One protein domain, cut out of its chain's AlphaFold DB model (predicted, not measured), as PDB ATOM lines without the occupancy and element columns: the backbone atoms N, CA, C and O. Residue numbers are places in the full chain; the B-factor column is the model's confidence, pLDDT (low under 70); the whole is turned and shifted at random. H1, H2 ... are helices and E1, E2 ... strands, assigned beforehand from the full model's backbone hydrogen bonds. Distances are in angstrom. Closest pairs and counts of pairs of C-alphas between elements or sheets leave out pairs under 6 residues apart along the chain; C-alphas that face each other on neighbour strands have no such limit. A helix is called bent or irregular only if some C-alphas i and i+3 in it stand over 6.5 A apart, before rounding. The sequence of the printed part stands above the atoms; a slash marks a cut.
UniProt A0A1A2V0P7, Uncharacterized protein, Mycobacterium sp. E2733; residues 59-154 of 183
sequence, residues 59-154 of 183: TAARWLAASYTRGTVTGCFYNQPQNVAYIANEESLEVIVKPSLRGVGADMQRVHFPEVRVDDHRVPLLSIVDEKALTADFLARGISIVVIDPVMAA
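This is residues 59 to 154 of the 183 residues of an uncharacterized protein of Mycobacterium sp. E2733 (UniProt A0A1A2V0P7). Look first for a narrow slab of two parallel strands, E1 and E4, in the middle of the domain, with H1 packed on one face and H3 over the opposite face, near it through residues 135 to 138. H2 crosses H1 steeply beyond E1's side of the slab, and the small hairpin of E2 and E3 lies far out at one end of the longest axis, with the loop of residues 70 to 82 toward the other end. The printed part has 96 residues, with three named helices and four named strands in the order H1, E1, H2, E2, E3, H3, E4; the class is mixed, helices and strands, and E2 and E3 form a second sheet, antiparallel. The whole is compact, with a radius of gyration of the C-alphas of 13.4 A and spans of 40 by 29 by 23 A.

Find C-alpha 83 at (28.367, -17.728, 25.582); from there E1, residues 83 to 88, runs 16.1 A. Its neighbour strand is E4, residues 143 to 149, 16.6 A long, which ends at C-alpha 149 at (24.673, -33.572, 30.071). H1, residues 59 to 69, begins at C-alpha 59 at (16.675, -32.010, 24.116) and runs 15.4 A. H2 is residues 93 to 103, 13.6 A, and H3 is residues 127 to 140, 18.6 A. The short strands are E2, residues 116 to 118, and E3, residues 121 to 123.

E1 and E4 are parallel neighbours, at 18 degrees between their directions; look at N 87 and O 147, 2.8 A apart, and N 147 and O 85, also 2.8 A. Residues 84 to 85 of E1 also pair, parallel, with residues 111 to 112. The closest C-alphas of H1 and E1 are those of Thr 69 and Asn 83, 6.0 A; those of H1 and E4 are Ala 61 and Val 147, 7.0 A. H1 and H2 touch, the C-alphas of Arg 62 and Leu 101 being closest at 5.7 A, at a steep tilt of 66 degrees, the same way. The closest C-alphas of H3 and E4 are those of Phe 138 and Ser 144, 7.8 A. E2 and E3 are an antiparallel hairpin, with N 118 and O 121 at 2.9 A; E2 and H3 are only just apart, at 8.1 A. In H1 every O i to N i+4 pair is within hydrogen-bond range, in H2 4 of 7 and in H3 8 of 10. H2 is irregular, but only just, with C-alphas 95 and 98 7.0 A apart; H3 is irregular, with C-alphas 129 and 132 7.6 A apart.

The two C-alphas farthest apart are those of Thr 74 and Asp 119, 42.7 A. The printed part has no cut. The links from H1 to E1 and from H2 to E2 are long, with 13 and 12 residues. The mean pLDDT of the printed part is 91.7; look to residues 152 to 154 for values under 70.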
ATOM      1  N   THR A  59      17.348 -32.879  25.100       92.94
ATOM      2  CA  THR A  59      16.675 -32.010  24.116       92.94
ATOM      3  C   THR A  59      16.281 -30.658  24.724       92.94
ATOM      4  O   THR A  59      16.528 -29.618  24.112       92.94
ATOM      5  N   ALA A  60      15.732 -30.642  25.943       94.25
ATOM      6  CA  ALA A  60      15.414 -29.412  26.669       94.25
ATOM      7  C   ALA A  60      16.680 -28.623  27.054       94.25
ATOM      8  O   ALA A  60      16.695 -27.397  26.933       94.25
ATOM      9  N   ALA A  61      17.759 -29.312  27.443       95.06
ATOM     10  CA  ALA A  61      19.065 -28.707  27.708       95.06
ATOM     11  C   ALA A  61      19.646 -28.012  26.465       95.06
ATOM     12  O   ALA A  61      20.033 -26.844  26.540       95.06
ATOM     13  N   ARG A  62      19.622 -28.670  25.298       96.25
ATOM     14  CA  ARG A  62      20.063 -28.093  24.014       96.25
ATOM     15  C   ARG A  62      19.187 -26.925  23.569       96.25
ATOM     16  O   ARG A  62      19.720 -25.906  23.137       96.25
ATOM     17  N   TRP A  63      17.864 -27.024  23.715       96.88
ATOM     18  CA  TRP A  63      16.948 -25.914  23.422       96.88
ATOM     19  C   TRP A  63      17.209 -24.692  24.315       96.88
ATOM     20  O   TRP A  63      17.225 -23.559  23.825       96.88
ATOM     21  N   LEU A  64      17.453 -24.905  25.613       96.88
ATOM     22  CA  LEU A  64      17.742 -23.823  26.551       96.88
ATOM     23  C   LEU A  64      19.115 -23.192  26.268       96.88
ATOM     24  O   LEU A  64      19.207 -21.968  26.191       96.88
ATOM     25  N   ALA A  65      20.148 -24.005  26.015       97.75
ATOM     26  CA  ALA A  65      21.465 -23.547  25.568       97.75
ATOM     27  C   ALA A  65      21.359 -22.669  24.309       97.75
ATOM     28  O   ALA A  65      21.799 -21.519  24.310       97.75
ATOM     29  N   ALA A  66      20.689 -23.166  23.267       98.50
ATOM     30  CA  ALA A  66      20.454 -22.428  22.029       98.50
ATOM     31  C   ALA A  66      19.707 -21.105  22.267       98.50
ATOM     32  O   ALA A  66      20.043 -20.079  21.677       98.50
ATOM     33  N   SER A  67      18.733 -21.099  23.178       98.31
ATOM     34  CA  SER A  67      17.977 -19.896  23.535       98.31
ATOM     35  C   SER A  67      18.833 -18.852  24.259       98.31
ATOM     36  O   SER A  67      18.676 -17.660  23.992       98.31
ATOM     37  N   TYR A  68      19.779 -19.266  25.109       98.50
ATOM     38  CA  TYR A  68      20.758 -18.355  25.710       98.50
ATOM     39  C   TYR A  68      21.756 -17.809  24.686       98.50
ATOM     40  O   TYR A  68      22.013 -16.606  24.694       98.50
ATOM     41  N   THR A  69      22.240 -18.630  23.744       98.81
ATOM     42  CA  THR A  69      23.131 -18.132  22.675       98.81
ATOM     43  C   THR A  69      22.482 -17.065  21.790       98.81
ATOM     44  O   THR A  69      23.185 -16.230  21.236       98.81
ATOM     45  N   ARG A  70      21.145 -17.021  21.716       98.62
ATOM     46  CA  ARG A  70      20.385 -15.971  21.014       98.62
ATOM     47  C   ARG A  70      19.873 -14.839  21.917       98.62
ATOM     48  O   ARG A  70      19.247 -13.913  21.413       98.62
ATOM     49  N   GLY A  71      20.051 -14.920  23.238       98.12
ATOM     50  CA  GLY A  71      19.467 -13.963  24.190       98.12
ATOM     51  C   GLY A  71      17.931 -14.005  24.280       98.12
ATOM     52  O   GLY A  71      17.320 -13.055  24.763       98.12
ATOM     53  N   THR A  72      17.277 -15.079  23.816       97.94
ATOM     54  CA  THR A  72      15.801 -15.171  23.759       97.94
ATOM     55  C   THR A  72      15.163 -15.669  25.059       97.94
ATOM     56  O   THR A  72      13.939 -15.762  25.145       97.94
ATOM     57  N   VAL A  73      15.963 -16.022  26.069       97.06
ATOM     58  CA  VAL A  73      15.471 -16.443  27.389       97.06
ATOM     59  C   VAL A  73      15.067 -15.208  28.192       97.06
ATOM     60  O   VAL A  73      15.881 -14.321  28.431       97.06
ATOM     61  N   THR A  74      13.809 -15.141  28.627       96.62
ATOM     62  CA  THR A  74      13.331 -14.078  29.519       96.62
ATOM     63  C   THR A  74      13.976 -14.218  30.898       96.62
ATOM     64  O   THR A  74      13.986 -15.301  31.477       96.62
ATOM     65  N   GLY A  75      14.510 -13.128  31.446       95.50
ATOM     66  CA  GLY A  75      15.428 -13.155  32.589       95.50
ATOM     67  C   GLY A  75      16.430 -12.006  32.500       95.50
ATOM     68  O   GLY A  75      16.283 -11.127  31.653       95.50
ATOM     69  N   CYS A  76      17.466 -12.024  33.337       95.81
ATOM     70  CA  CYS A  76      18.539 -11.024  33.324       95.81
ATOM     71  C   CYS A  76      19.356 -11.005  32.018       95.81
ATOM     72  O   CYS A  76      19.939  -9.979  31.682       95.81
ATOM     73  N   PHE A  77      19.358 -12.110  31.263       96.50
ATOM     74  CA  PHE A  77      20.037 -12.245  29.966       96.50
ATOM     75  C   PHE A  77      19.116 -12.015  28.753       96.50
ATOM     76  O   PHE A  77      19.494 -12.314  27.619       96.50
ATOM     77  N   TYR A  78      17.900 -11.496  28.959       97.31
ATOM     78  CA  TYR A  78      16.993 -11.208  27.849       97.31
ATOM     79  C   TYR A  78      17.568 -10.116  26.934       97.31
ATOM     80  O   TYR A  78      18.117  -9.121  27.412       97.31
ATOM     81  N   ASN A  79      17.460 -10.325  25.619       98.00
ATOM     82  CA  ASN A  79      18.100  -9.535  24.558       98.00
ATOM     83  C   ASN A  79      19.638  -9.439  24.659       98.00
ATOM     84  O   ASN A  79      20.247  -8.583  24.021       98.00
ATOM     85  N   GLN A  80      20.283 -10.331  25.419       98.00
ATOM     86  CA  GLN A  80      21.736 -10.386  25.572       98.00
ATOM     87  C   GLN A  80      22.237 -11.793  25.204       98.00
ATOM     88  O   GLN A  80      22.206 -12.690  26.047       98.00
ATOM     89  N   PRO A  81      22.692 -12.021  23.958       98.38
ATOM     90  CA  PRO A  81      23.334 -13.267  23.538       98.38
ATOM     91  C   PRO A  81      24.491 -13.682  24.459       98.38
ATOM     92  O   PRO A  81      25.450 -12.932  24.640       98.38
ATOM     93  N   GLN A  82      24.394 -14.880  25.039       98.56
ATOM     94  CA  GLN A  82      25.350 -15.419  26.014       98.56
ATOM     95  C   GLN A  82      26.271 -16.475  25.396       98.56
ATOM     96  O   GLN A  82      25.849 -17.219  24.511       98.56
ATOM     97  N   ASN A  83      27.495 -16.602  25.914       98.69
ATOM     98  CA  ASN A  83      28.367 -17.728  25.582       98.69
ATOM     99  C   ASN A  83      28.063 -18.902  26.526       98.69
ATOM    100  O   ASN A  83      27.974 -18.738  27.747       98.69
ATOM    101  N   VAL A  84      27.890 -20.089  25.948       98.38
ATOM    102  CA  VAL A  84      27.459 -21.313  26.629       98.38
ATOM    103  C   VAL A  84      28.559 -22.363  26.535       98.38
ATOM    104  O   VAL A  84      28.984 -22.709  25.434       98.38
ATOM    105  N   ALA A  85      28.976 -22.929  27.666       97.12
ATOM    106  CA  ALA A  85      29.758 -24.161  27.678       97.12
ATOM    107  C   ALA A  85      28.812 -25.372  27.713       97.12
ATOM    108  O   ALA A  85      27.951 -25.452  28.589       97.12
ATOM    109  N   TYR A  86      28.967 -26.316  26.781       95.50
ATOM    110  CA  TYR A  86      28.205 -27.567  26.743       95.50
ATOM    111  C   TYR A  86      29.148 -28.752  26.967       95.50
ATOM    112  O   TYR A  86      30.014 -29.039  26.142       95.50
ATOM    113  N   ILE A  87      28.976 -29.444  28.090       91.88
ATOM    114  CA  ILE A  87      29.773 -30.603  28.498       91.88
ATOM    115  C   ILE A  87      28.921 -31.851  28.267       91.88
ATOM    116  O   ILE A  87      28.038 -32.161  29.066       91.88
ATOM    117  N   ALA A  88      29.184 -32.544  27.158       85.38
ATOM    118  CA  ALA A  88      28.552 -33.811  26.800       85.38
ATOM    119  C   ALA A  88      29.610 -34.914  26.714       85.38
ATOM    120  O   ALA A  88      30.547 -34.824  25.918       85.38
ATOM    121  N   ASN A  89      29.444 -35.946  27.543       77.69
ATOM    122  CA  ASN A  89      30.426 -37.020  27.720       77.69
ATOM    123  C   ASN A  89      29.896 -38.411  27.320       77.69
ATOM    124  O   ASN A  89      30.695 -39.332  27.181       77.69
ATOM    125  N   GLU A  90      28.580 -38.578  27.146       77.56
ATOM    126  CA  GLU A  90      27.961 -39.847  26.710       77.56
ATOM    127  C   GLU A  90      27.672 -39.886  25.200       77.56
ATOM    128  O   GLU A  90      27.612 -40.956  24.601       77.56
ATOM    129  N   GLU A  91      27.517 -38.723  24.568       84.62
ATOM    130  CA  GLU A  91      27.128 -38.589  23.165       84.62
ATOM    131  C   GLU A  91      28.268 -38.043  22.300       84.62
ATOM    132  O   GLU A  91      29.036 -37.174  22.717       84.62
ATOM    133  N   SER A  92      28.326 -38.474  21.036       89.25
ATOM    134  CA  SER A  92      29.233 -37.875  20.053       89.25
ATOM    135  C   SER A  92      28.867 -36.412  19.791       89.25
ATOM    136  O   SER A  92      27.760 -36.099  19.335       89.25
ATOM    137  N   LEU A  93      29.831 -35.514  20.018       92.44
ATOM    138  CA  LEU A  93      29.675 -34.091  19.720       92.44
ATOM    139  C   LEU A  93      29.360 -33.859  18.241       92.44
ATOM    140  O   LEU A  93      28.506 -33.040  17.920       92.44
ATOM    141  N   GLU A  94      30.028 -34.581  17.344       94.38
ATOM    142  CA  GLU A  94      29.939 -34.373  15.896       94.38
ATOM    143  C   GLU A  94      28.653 -34.934  15.289       94.38
ATOM    144  O   GLU A  94      28.077 -34.307  14.400       94.38
ATOM    145  N   VAL A  95      28.198 -36.088  15.788       95.19
ATOM    146  CA  VAL A  95      27.063 -36.838  15.225       95.19
ATOM    147  C   VAL A  95      25.736 -36.470  15.894       95.19
ATOM    148  O   VAL A  95      24.704 -36.467  15.228       95.19
ATOM    149  N   ILE A  96      25.740 -36.125  17.189       93.94
ATOM    150  CA  ILE A  96      24.513 -35.919  17.977       93.94
ATOM    151  C   ILE A  96      24.400 -34.466  18.453       93.94
ATOM    152  O   ILE A  96      23.470 -33.753  18.065       93.94
ATOM    153  N   VAL A  97      25.352 -33.992  19.264       95.25
ATOM    154  CA  VAL A  97      25.188 -32.733  20.019       95.25
ATOM    155  C   VAL A  97      25.228 -31.500  19.109       95.25
ATOM    156  O   VAL A  97      24.298 -30.691  19.122       95.25
ATOM    157  N   LYS A  98      26.266 -31.360  18.274       96.69
ATOM    158  CA  LYS A  98      26.451 -30.230  17.344       96.69
ATOM    159  C   LYS A  98      25.350 -30.170  16.272       96.69
ATOM    160  O   LYS A  98      24.841 -29.069  16.044       96.69
ATOM    161  N   PRO A  99      24.914 -31.281  15.636       97.31
ATOM    162  CA  PRO A  99      23.751 -31.263  14.750       97.31
ATOM    163  C   PRO A  99      22.451 -30.899  15.470       97.31
ATOM    164  O   PRO A  99      21.691 -30.090  14.943       97.31
ATOM    165  N   SER A 100      22.213 -31.422  16.680       96.62
ATOM    166  CA  SER A 100      21.002 -31.118  17.453       96.62
ATOM    167  C   SER A 100      20.929 -29.641  17.860       96.62
ATOM    168  O   SER A 100      19.903 -29.005  17.630       96.62
ATOM    169  N   LEU A 101      22.029 -29.061  18.360       98.12
ATOM    170  CA  LEU A 101      22.130 -27.631  18.688       98.12
ATOM    171  C   LEU A 101      21.902 -26.729  17.467       98.12
ATOM    172  O   LEU A 101      21.167 -25.746  17.561       98.12
ATOM    173  N   ARG A 102      22.459 -27.096  16.304       98.06
ATOM    174  CA  ARG A 102      22.173 -26.409  15.036       98.06
ATOM    175  C   ARG A 102      20.691 -26.522  14.662       98.06
ATOM    176  O   ARG A 102      20.097 -25.530  14.253       98.06
ATOM    177  N   GLY A 103      20.088 -27.700  14.830       97.69
ATOM    178  CA  GLY A 103      18.673 -27.956  14.541       97.69
ATOM    179  C   GLY A 103      17.705 -27.132  15.398       97.69
ATOM    180  O   GLY A 103      16.675 -26.696  14.899       97.69
ATOM    181  N   VAL A 104      18.060 -26.837  16.655       97.50
ATOM    182  CA  VAL A 104      17.314 -25.897  17.522       97.50
ATOM    183  C   VAL A 104      17.772 -24.434  17.375       97.50
ATOM    184  O   VAL A 104      17.402 -23.580  18.187       97.50
ATOM    185  N   GLY A 105      18.571 -24.129  16.346       98.12
ATOM    186  CA  GLY A 105      18.963 -22.778  15.944       98.12
ATOM    187  C   GLY A 105      19.944 -22.071  16.881       98.12
ATOM    188  O   GLY A 105      19.827 -20.857  17.052       98.12
ATOM    189  N   ALA A 106      20.842 -22.790  17.562       98.62
ATOM    190  CA  ALA A 106      21.878 -22.160  18.384       98.62
ATOM    191  C   ALA A 106      22.795 -21.252  17.543       98.62
ATOM    192  O   ALA A 106      23.158 -21.610  16.419       98.62
ATOM    193  N   ASP A 107      23.231 -20.121  18.107       98.56
ATOM    194  CA  ASP A 107      24.400 -19.415  17.576       98.56
ATOM    195  C   ASP A 107      25.637 -20.265  17.890       98.56
ATOM    196  O   ASP A 107      26.133 -20.320  19.018       98.56
ATOM    197  N   MET A 108      26.114 -20.973  16.866       98.44
ATOM    198  CA  MET A 108      27.210 -21.929  16.982       98.44
ATOM    199  C   MET A 108      28.565 -21.271  17.282       98.44
ATOM    200  O   MET A 108      29.480 -21.991  17.671       98.44
ATOM    201  N   GLN A 109      28.716 -19.947  17.130       98.31
ATOM    202  CA  GLN A 109      29.936 -19.236  17.549       98.31
ATOM    203  C   GLN A 109      29.998 -19.034  19.069       98.31
ATOM    204  O   GLN A 109      31.071 -18.793  19.617       98.31
ATOM    205  N   ARG A 110      28.852 -19.165  19.749       98.62
ATOM    206  CA  ARG A 110      28.683 -18.982  21.197       98.62
ATOM    207  C   ARG A 110      28.524 -20.290  21.965       98.62
ATOM    208  O   ARG A 110      28.313 -20.260  23.176       98.62
ATOM    209  N   VAL A 111      28.605 -21.435  21.286       98.38
ATOM    210  CA  VAL A 111      28.648 -22.752  21.929       98.38
ATOM    211  C   VAL A 111      30.094 -23.223  22.002       98.38
ATOM    212  O   VAL A 111      30.748 -23.432  20.983       98.38
ATOM    213  N   HIS A 112      30.568 -23.456  23.220       97.69
ATOM    214  CA  HIS A 112      31.911 -23.931  23.513       97.69
ATOM    215  C   HIS A 112      31.847 -25.349  24.082       97.69
ATOM    216  O   HIS A 112      31.056 -25.631  24.980       97.69
ATOM    217  N   PHE A 113      32.708 -26.236  23.590       94.50
ATOM    218  CA  PHE A 113      32.868 -27.595  24.107       94.50
ATOM    219  C   PHE A 113      34.253 -27.679  24.760       94.50
ATOM    220  O   PHE A 113      35.241 -27.757  24.028       94.50
ATOM    221  N   PRO A 114      34.373 -27.573  26.096       92.31
ATOM    222  CA  PRO A 114      35.669 -27.707  26.749       92.31
ATOM    223  C   PRO A 114      36.150 -29.162  26.661       92.31
ATOM    224  O   PRO A 114      35.393 -30.097  26.926       92.31
ATOM    225  N   GLU A 115      37.420 -29.345  26.310       88.44
ATOM    226  CA  GLU A 115      38.111 -30.636  26.320       88.44
ATOM    227  C   GLU A 115      39.288 -30.568  27.291       88.44
ATOM    228  O   GLU A 115      39.968 -29.545  27.367       88.44
ATOM    229  N   VAL A 116      39.561 -31.671  27.986       86.88
ATOM    230  CA  VAL A 116      40.782 -31.843  28.783       86.88
ATOM    231  C   VAL A 116      41.711 -32.777  28.015       86.88
ATOM    232  O   VAL A 116      41.258 -33.770  27.436       86.88
ATOM    233  N   ARG A 117      43.005 -32.450  27.969       86.19
ATOM    234  CA  ARG A 117      44.030 -33.248  27.284       86.19
ATOM    235  C   ARG A 117      45.237 -33.468  28.182       86.19
ATOM    236  O   ARG A 117      45.643 -32.558  28.900       86.19
ATOM    237  N   VAL A 118      45.816 -34.658  28.092       86.81
ATOM    238  CA  VAL A 118      47.090 -35.041  28.710       86.81
ATOM    239  C   VAL A 118      47.921 -35.690  27.612       86.81
ATOM    240  O   VAL A 118      47.431 -36.602  26.953       86.81
ATOM    241  N   ASP A 119      49.130 -35.181  27.368       90.06
ATOM    242  CA  ASP A 119      50.028 -35.649  26.298       90.06
ATOM    243  C   ASP A 119      49.332 -35.748  24.916       90.06
ATOM    244  O   ASP A 119      49.434 -36.742  24.206       90.06
ATOM    245  N   ASP A 120      48.555 -34.708  24.579       86.06
ATOM    246  CA  ASP A 120      47.640 -34.568  23.420       86.06
ATOM    247  C   ASP A 120      46.501 -35.612  23.307       86.06
ATOM    248  O   ASP A 120      45.608 -35.494  22.465       86.06
ATOM    249  N   HIS A 121      46.417 -36.575  24.224       81.81
ATOM    250  CA  HIS A 121      45.269 -37.468  24.336       81.81
ATOM    251  C   HIS A 121      44.112 -36.793  25.081       81.81
ATOM    252  O   HIS A 121      44.272 -36.289  26.195       81.81
ATOM    253  N   ARG A 122      42.907 -36.813  24.494       83.69
ATOM    254  CA  ARG A 122      41.682 -36.349  25.166       83.69
ATOM    255  C   ARG A 122      41.341 -37.268  26.340       83.69
ATOM    256  O   ARG A 122      41.140 -38.468  26.155       83.69
ATOM    257  N   VAL A 123      41.200 -36.686  27.527       82.75
ATOM    258  CA  VAL A 123      40.805 -37.375  28.764       82.75
ATOM    259  C   VAL A 123      39.437 -36.874  29.258       82.75
ATOM    260  O   VAL A 123      38.973 -35.814  28.827       82.75
ATOM    261  N   PRO A 124      38.738 -37.621  30.134       80.06
ATOM    262  CA  PRO A 124      37.524 -37.130  30.779       80.06
ATOM    263  C   PRO A 124      37.813 -35.918  31.669       80.06
ATOM    264  O   PRO A 124      38.802 -35.913  32.396       80.06
ATOM    265  N   LEU A 125      36.906 -34.943  31.665       82.56
ATOM    266  CA  LEU A 125      36.928 -33.806  32.586       82.56
ATOM    267  C   LEU A 125      36.598 -34.284  34.010       82.56
ATOM    268  O   LEU A 125      35.551 -34.898  34.239       82.56
ATOM    269  N   LEU A 126      37.482 -33.998  34.963       79.88
ATOM    270  CA  LEU A 126      37.383 -34.373  36.371       79.88
ATOM    271  C   LEU A 126      37.227 -33.119  37.231       79.88
ATOM    272  O   LEU A 126      38.186 -32.383  37.444       79.88
ATOM    273  N   SER A 127      36.033 -32.905  37.788       74.00
ATOM    274  CA  SER A 127      35.708 -31.714  38.597       74.00
ATOM    275  C   SER A 127      36.773 -31.367  39.648       74.00
ATOM    276  O   SER A 127      37.240 -30.238  39.675       74.00
ATOM    277  N   ILE A 128      37.236 -32.337  40.444       76.12
ATOM    278  CA  ILE A 128      38.233 -32.103  41.512       76.12
ATOM    279  C   ILE A 128      39.584 -31.578  40.982       76.12
ATOM    280  O   ILE A 128      40.281 -30.862  41.699       76.12
ATOM    281  N   VAL A 129      39.973 -31.948  39.759       81.19
ATOM    282  CA  VAL A 129      41.281 -31.606  39.175       81.19
ATOM    283  C   VAL A 129      41.178 -30.343  38.321       81.19
ATOM    284  O   VAL A 129      41.994 -29.430  38.456       81.19
ATOM    285  N   ASP A 130      40.147 -30.271  37.480       84.88
ATOM    286  CA  ASP A 130      40.061 -29.290  36.400       84.88
ATOM    287  C   ASP A 130      39.312 -28.008  36.790       84.88
ATOM    288  O   ASP A 130      39.510 -26.985  36.134       84.88
ATOM    289  N   GLU A 131      38.479 -28.020  37.848       87.00
ATOM    290  CA  GLU A 131      37.580 -26.907  38.218       87.00
ATOM    291  C   GLU A 131      38.289 -25.550  38.201       87.00
ATOM    292  O   GLU A 131      37.831 -24.629  37.533       87.00
ATOM    293  N   LYS A 132      39.440 -25.423  38.871       87.38
ATOM    294  CA  LYS A 132      40.134 -24.133  38.993       87.38
ATOM    295  C   LYS A 132      40.609 -23.581  37.644       87.38
ATOM    296  O   LYS A 132      40.503 -22.376  37.412       87.38
ATOM    297  N   ALA A 133      41.150 -24.437  36.777       89.50
ATOM    298  CA  ALA A 133      41.607 -24.036  35.448       89.50
ATOM    299  C   ALA A 133      40.407 -23.721  34.543       89.50
ATOM    300  O   ALA A 133      40.351 -22.659  33.927       89.50
ATOM    301  N   LEU A 134      39.400 -24.596  34.558       91.06
ATOM    302  CA  LEU A 134      38.165 -24.456  33.795       91.06
ATOM    303  C   LEU A 134      37.387 -23.185  34.172       91.06
ATOM    304  O   LEU A 134      36.879 -22.501  33.288       91.06
ATOM    305  N   THR A 135      37.330 -22.816  35.457       92.19
ATOM    306  CA  THR A 135      36.721 -21.557  35.917       92.19
ATOM    307  C   THR A 135      37.451 -20.336  35.356       92.19
ATOM    308  O   THR A 135      36.793 -19.399  34.905       92.19
ATOM    309  N   ALA A 136      38.788 -20.332  35.344       93.31
ATOM    310  CA  ALA A 136      39.557 -19.234  34.757       93.31
ATOM    311  C   ALA A 136      39.303 -19.114  33.242       93.31
ATOM    312  O   ALA A 136      39.043 -18.015  32.747       93.31
ATOM    313  N   ASP A 137      39.279 -20.242  32.529       94.62
ATOM    314  CA  ASP A 137      38.981 -20.304  31.093       94.62
ATOM    315  C   ASP A 137      37.544 -19.856  30.772       94.62
ATOM    316  O   ASP A 137      37.312 -19.124  29.808       94.62
ATOM    317  N   PHE A 138      36.567 -20.241  31.598       95.62
ATOM    318  CA  PHE A 138      35.176 -19.802  31.477       95.62
ATOM    319  C   PHE A 138      35.038 -18.286  31.644       95.62
ATOM    320  O   PHE A 138      34.366 -17.651  30.830       95.62
ATOM    321  N   LEU A 139      35.716 -17.693  32.631       95.56
ATOM    322  CA  LEU A 139      35.747 -16.239  32.819       95.56
ATOM    323  C   LEU A 139      36.396 -15.531  31.619       95.56
ATOM    324  O   LEU A 139      35.813 -14.589  31.083       95.56
ATOM    325  N   ALA A 140      37.550 -16.013  31.147       96.25
ATOM    326  CA  ALA A 140      38.260 -15.436  30.001       96.25
ATOM    327  C   ALA A 140      37.456 -15.507  28.685       96.25
ATOM    328  O   ALA A 140      37.561 -14.619  27.841       96.25
ATOM    329  N   ARG A 141      36.625 -16.543  28.516       96.62
ATOM    330  CA  ARG A 141      35.752 -16.746  27.343       96.62
ATOM    331  C   ARG A 141      34.368 -16.097  27.478       96.62
ATOM    332  O   ARG A 141      33.556 -16.207  26.555       96.62
ATOM    333  N   GLY A 142      34.072 -15.449  28.607       97.12
ATOM    334  CA  GLY A 142      32.760 -14.858  28.884       97.12
ATOM    335  C   GLY A 142      31.623 -15.886  28.984       97.12
ATOM    336  O   GLY A 142      30.484 -15.564  28.652       97.12
ATOM    337  N   ILE A 143      31.922 -17.123  29.399       97.94
ATOM    338  CA  ILE A 143      30.911 -18.163  29.631       97.94
ATOM    339  C   ILE A 143      30.048 -17.759  30.827       97.94
ATOM    340  O   ILE A 143      30.549 -17.613  31.941       97.94
ATOM    341  N   SER A 144      28.741 -17.630  30.611       96.25
ATOM    342  CA  SER A 144      27.769 -17.311  31.667       96.25
ATOM    343  C   SER A 144      26.772 -18.440  31.934       96.25
ATOM    344  O   SER A 144      26.105 -18.440  32.970       96.25
ATOM    345  N   ILE A 145      26.694 -19.425  31.033       97.19
ATOM    346  CA  ILE A 145      25.840 -20.610  31.144       97.19
ATOM    347  C   ILE A 145      26.703 -21.853  30.920       97.19
ATOM    348  O   ILE A 145      27.386 -21.968  29.904       97.19
ATOM    349  N   VAL A 146      26.633 -22.808  31.846       95.56
ATOM    350  CA  VAL A 146      27.285 -24.118  31.727       95.56
ATOM    351  C   VAL A 146      26.203 -25.190  31.747       95.56
ATOM    352  O   VAL A 146      25.378 -25.228  32.659       95.56
ATOM    353  N   VAL A 147      26.197 -26.056  30.737       94.62
ATOM    354  CA  VAL A 147      25.301 -27.211  30.626       94.62
ATOM    355  C   VAL A 147      26.137 -28.480  30.750       94.62
ATOM    356  O   VAL A 147      27.133 -28.625  30.049       94.62
ATOM    357  N   ILE A 148      25.731 -29.390  31.638       91.69
ATOM    358  CA  ILE A 148      26.401 -30.677  31.870       91.69
ATOM    359  C   ILE A 148      25.385 -31.794  31.633       91.69
ATOM    360  O   ILE A 148      24.374 -31.876  32.332       91.69
ATOM    361  N   ASP A 149      25.645 -32.635  30.635       87.00
ATOM    362  CA  ASP A 149      24.673 -33.572  30.071       87.00
ATOM    363  C   ASP A 149      25.315 -34.958  29.832       87.00
ATOM    364  O   ASP A 149      26.050 -35.139  28.855       87.00
ATOM    365  N   PRO A 150      25.091 -35.940  30.730       82.12
ATOM    366  CA  PRO A 150      24.474 -35.813  32.053       82.12
ATOM    367  C   PRO A 150      25.463 -35.343  33.133       82.12
ATOM    368  O   PRO A 150      26.669 -35.578  33.064       82.12
ATOM    369  N   VAL A 151      24.927 -34.782  34.224       72.75
ATOM    370  CA  VAL A 151      25.700 -34.342  35.408       72.75
ATOM    371  C   VAL A 151      26.616 -35.432  35.984       72.75
ATOM    372  O   VAL A 151      27.737 -35.134  36.397       72.75
ATOM    373  N   MET A 152      26.194 -36.702  35.955       68.50
ATOM    374  CA  MET A 152      27.000 -37.835  36.441       68.50
ATOM    375  C   MET A 152      28.356 -37.964  35.736       68.50
ATOM    376  O   MET A 152      29.295 -38.503  36.312       68.50
ATOM    377  N   ALA A 153      28.491 -37.440  34.516       61.62
ATOM    378  CA  ALA A 153      29.734 -37.519  33.771       61.62
ATOM    379  C   ALA A 153      30.791 -36.479  34.192       61.62
ATOM    380  O   ALA A 153      31.939 -36.621  33.776       61.62
ATOM    381  N   ALA A 154      30.431 -35.481  35.011       58.31
ATOM    382  CA  ALA A 154      31.364 -34.543  35.654       58.31
ATOM    383  C   ALA A 154      31.643 -34.891  37.133       58.31
ATOM    384  O   ALA A 154      32.660 -34.476  37.699       58.31
TER     385      ALA A 154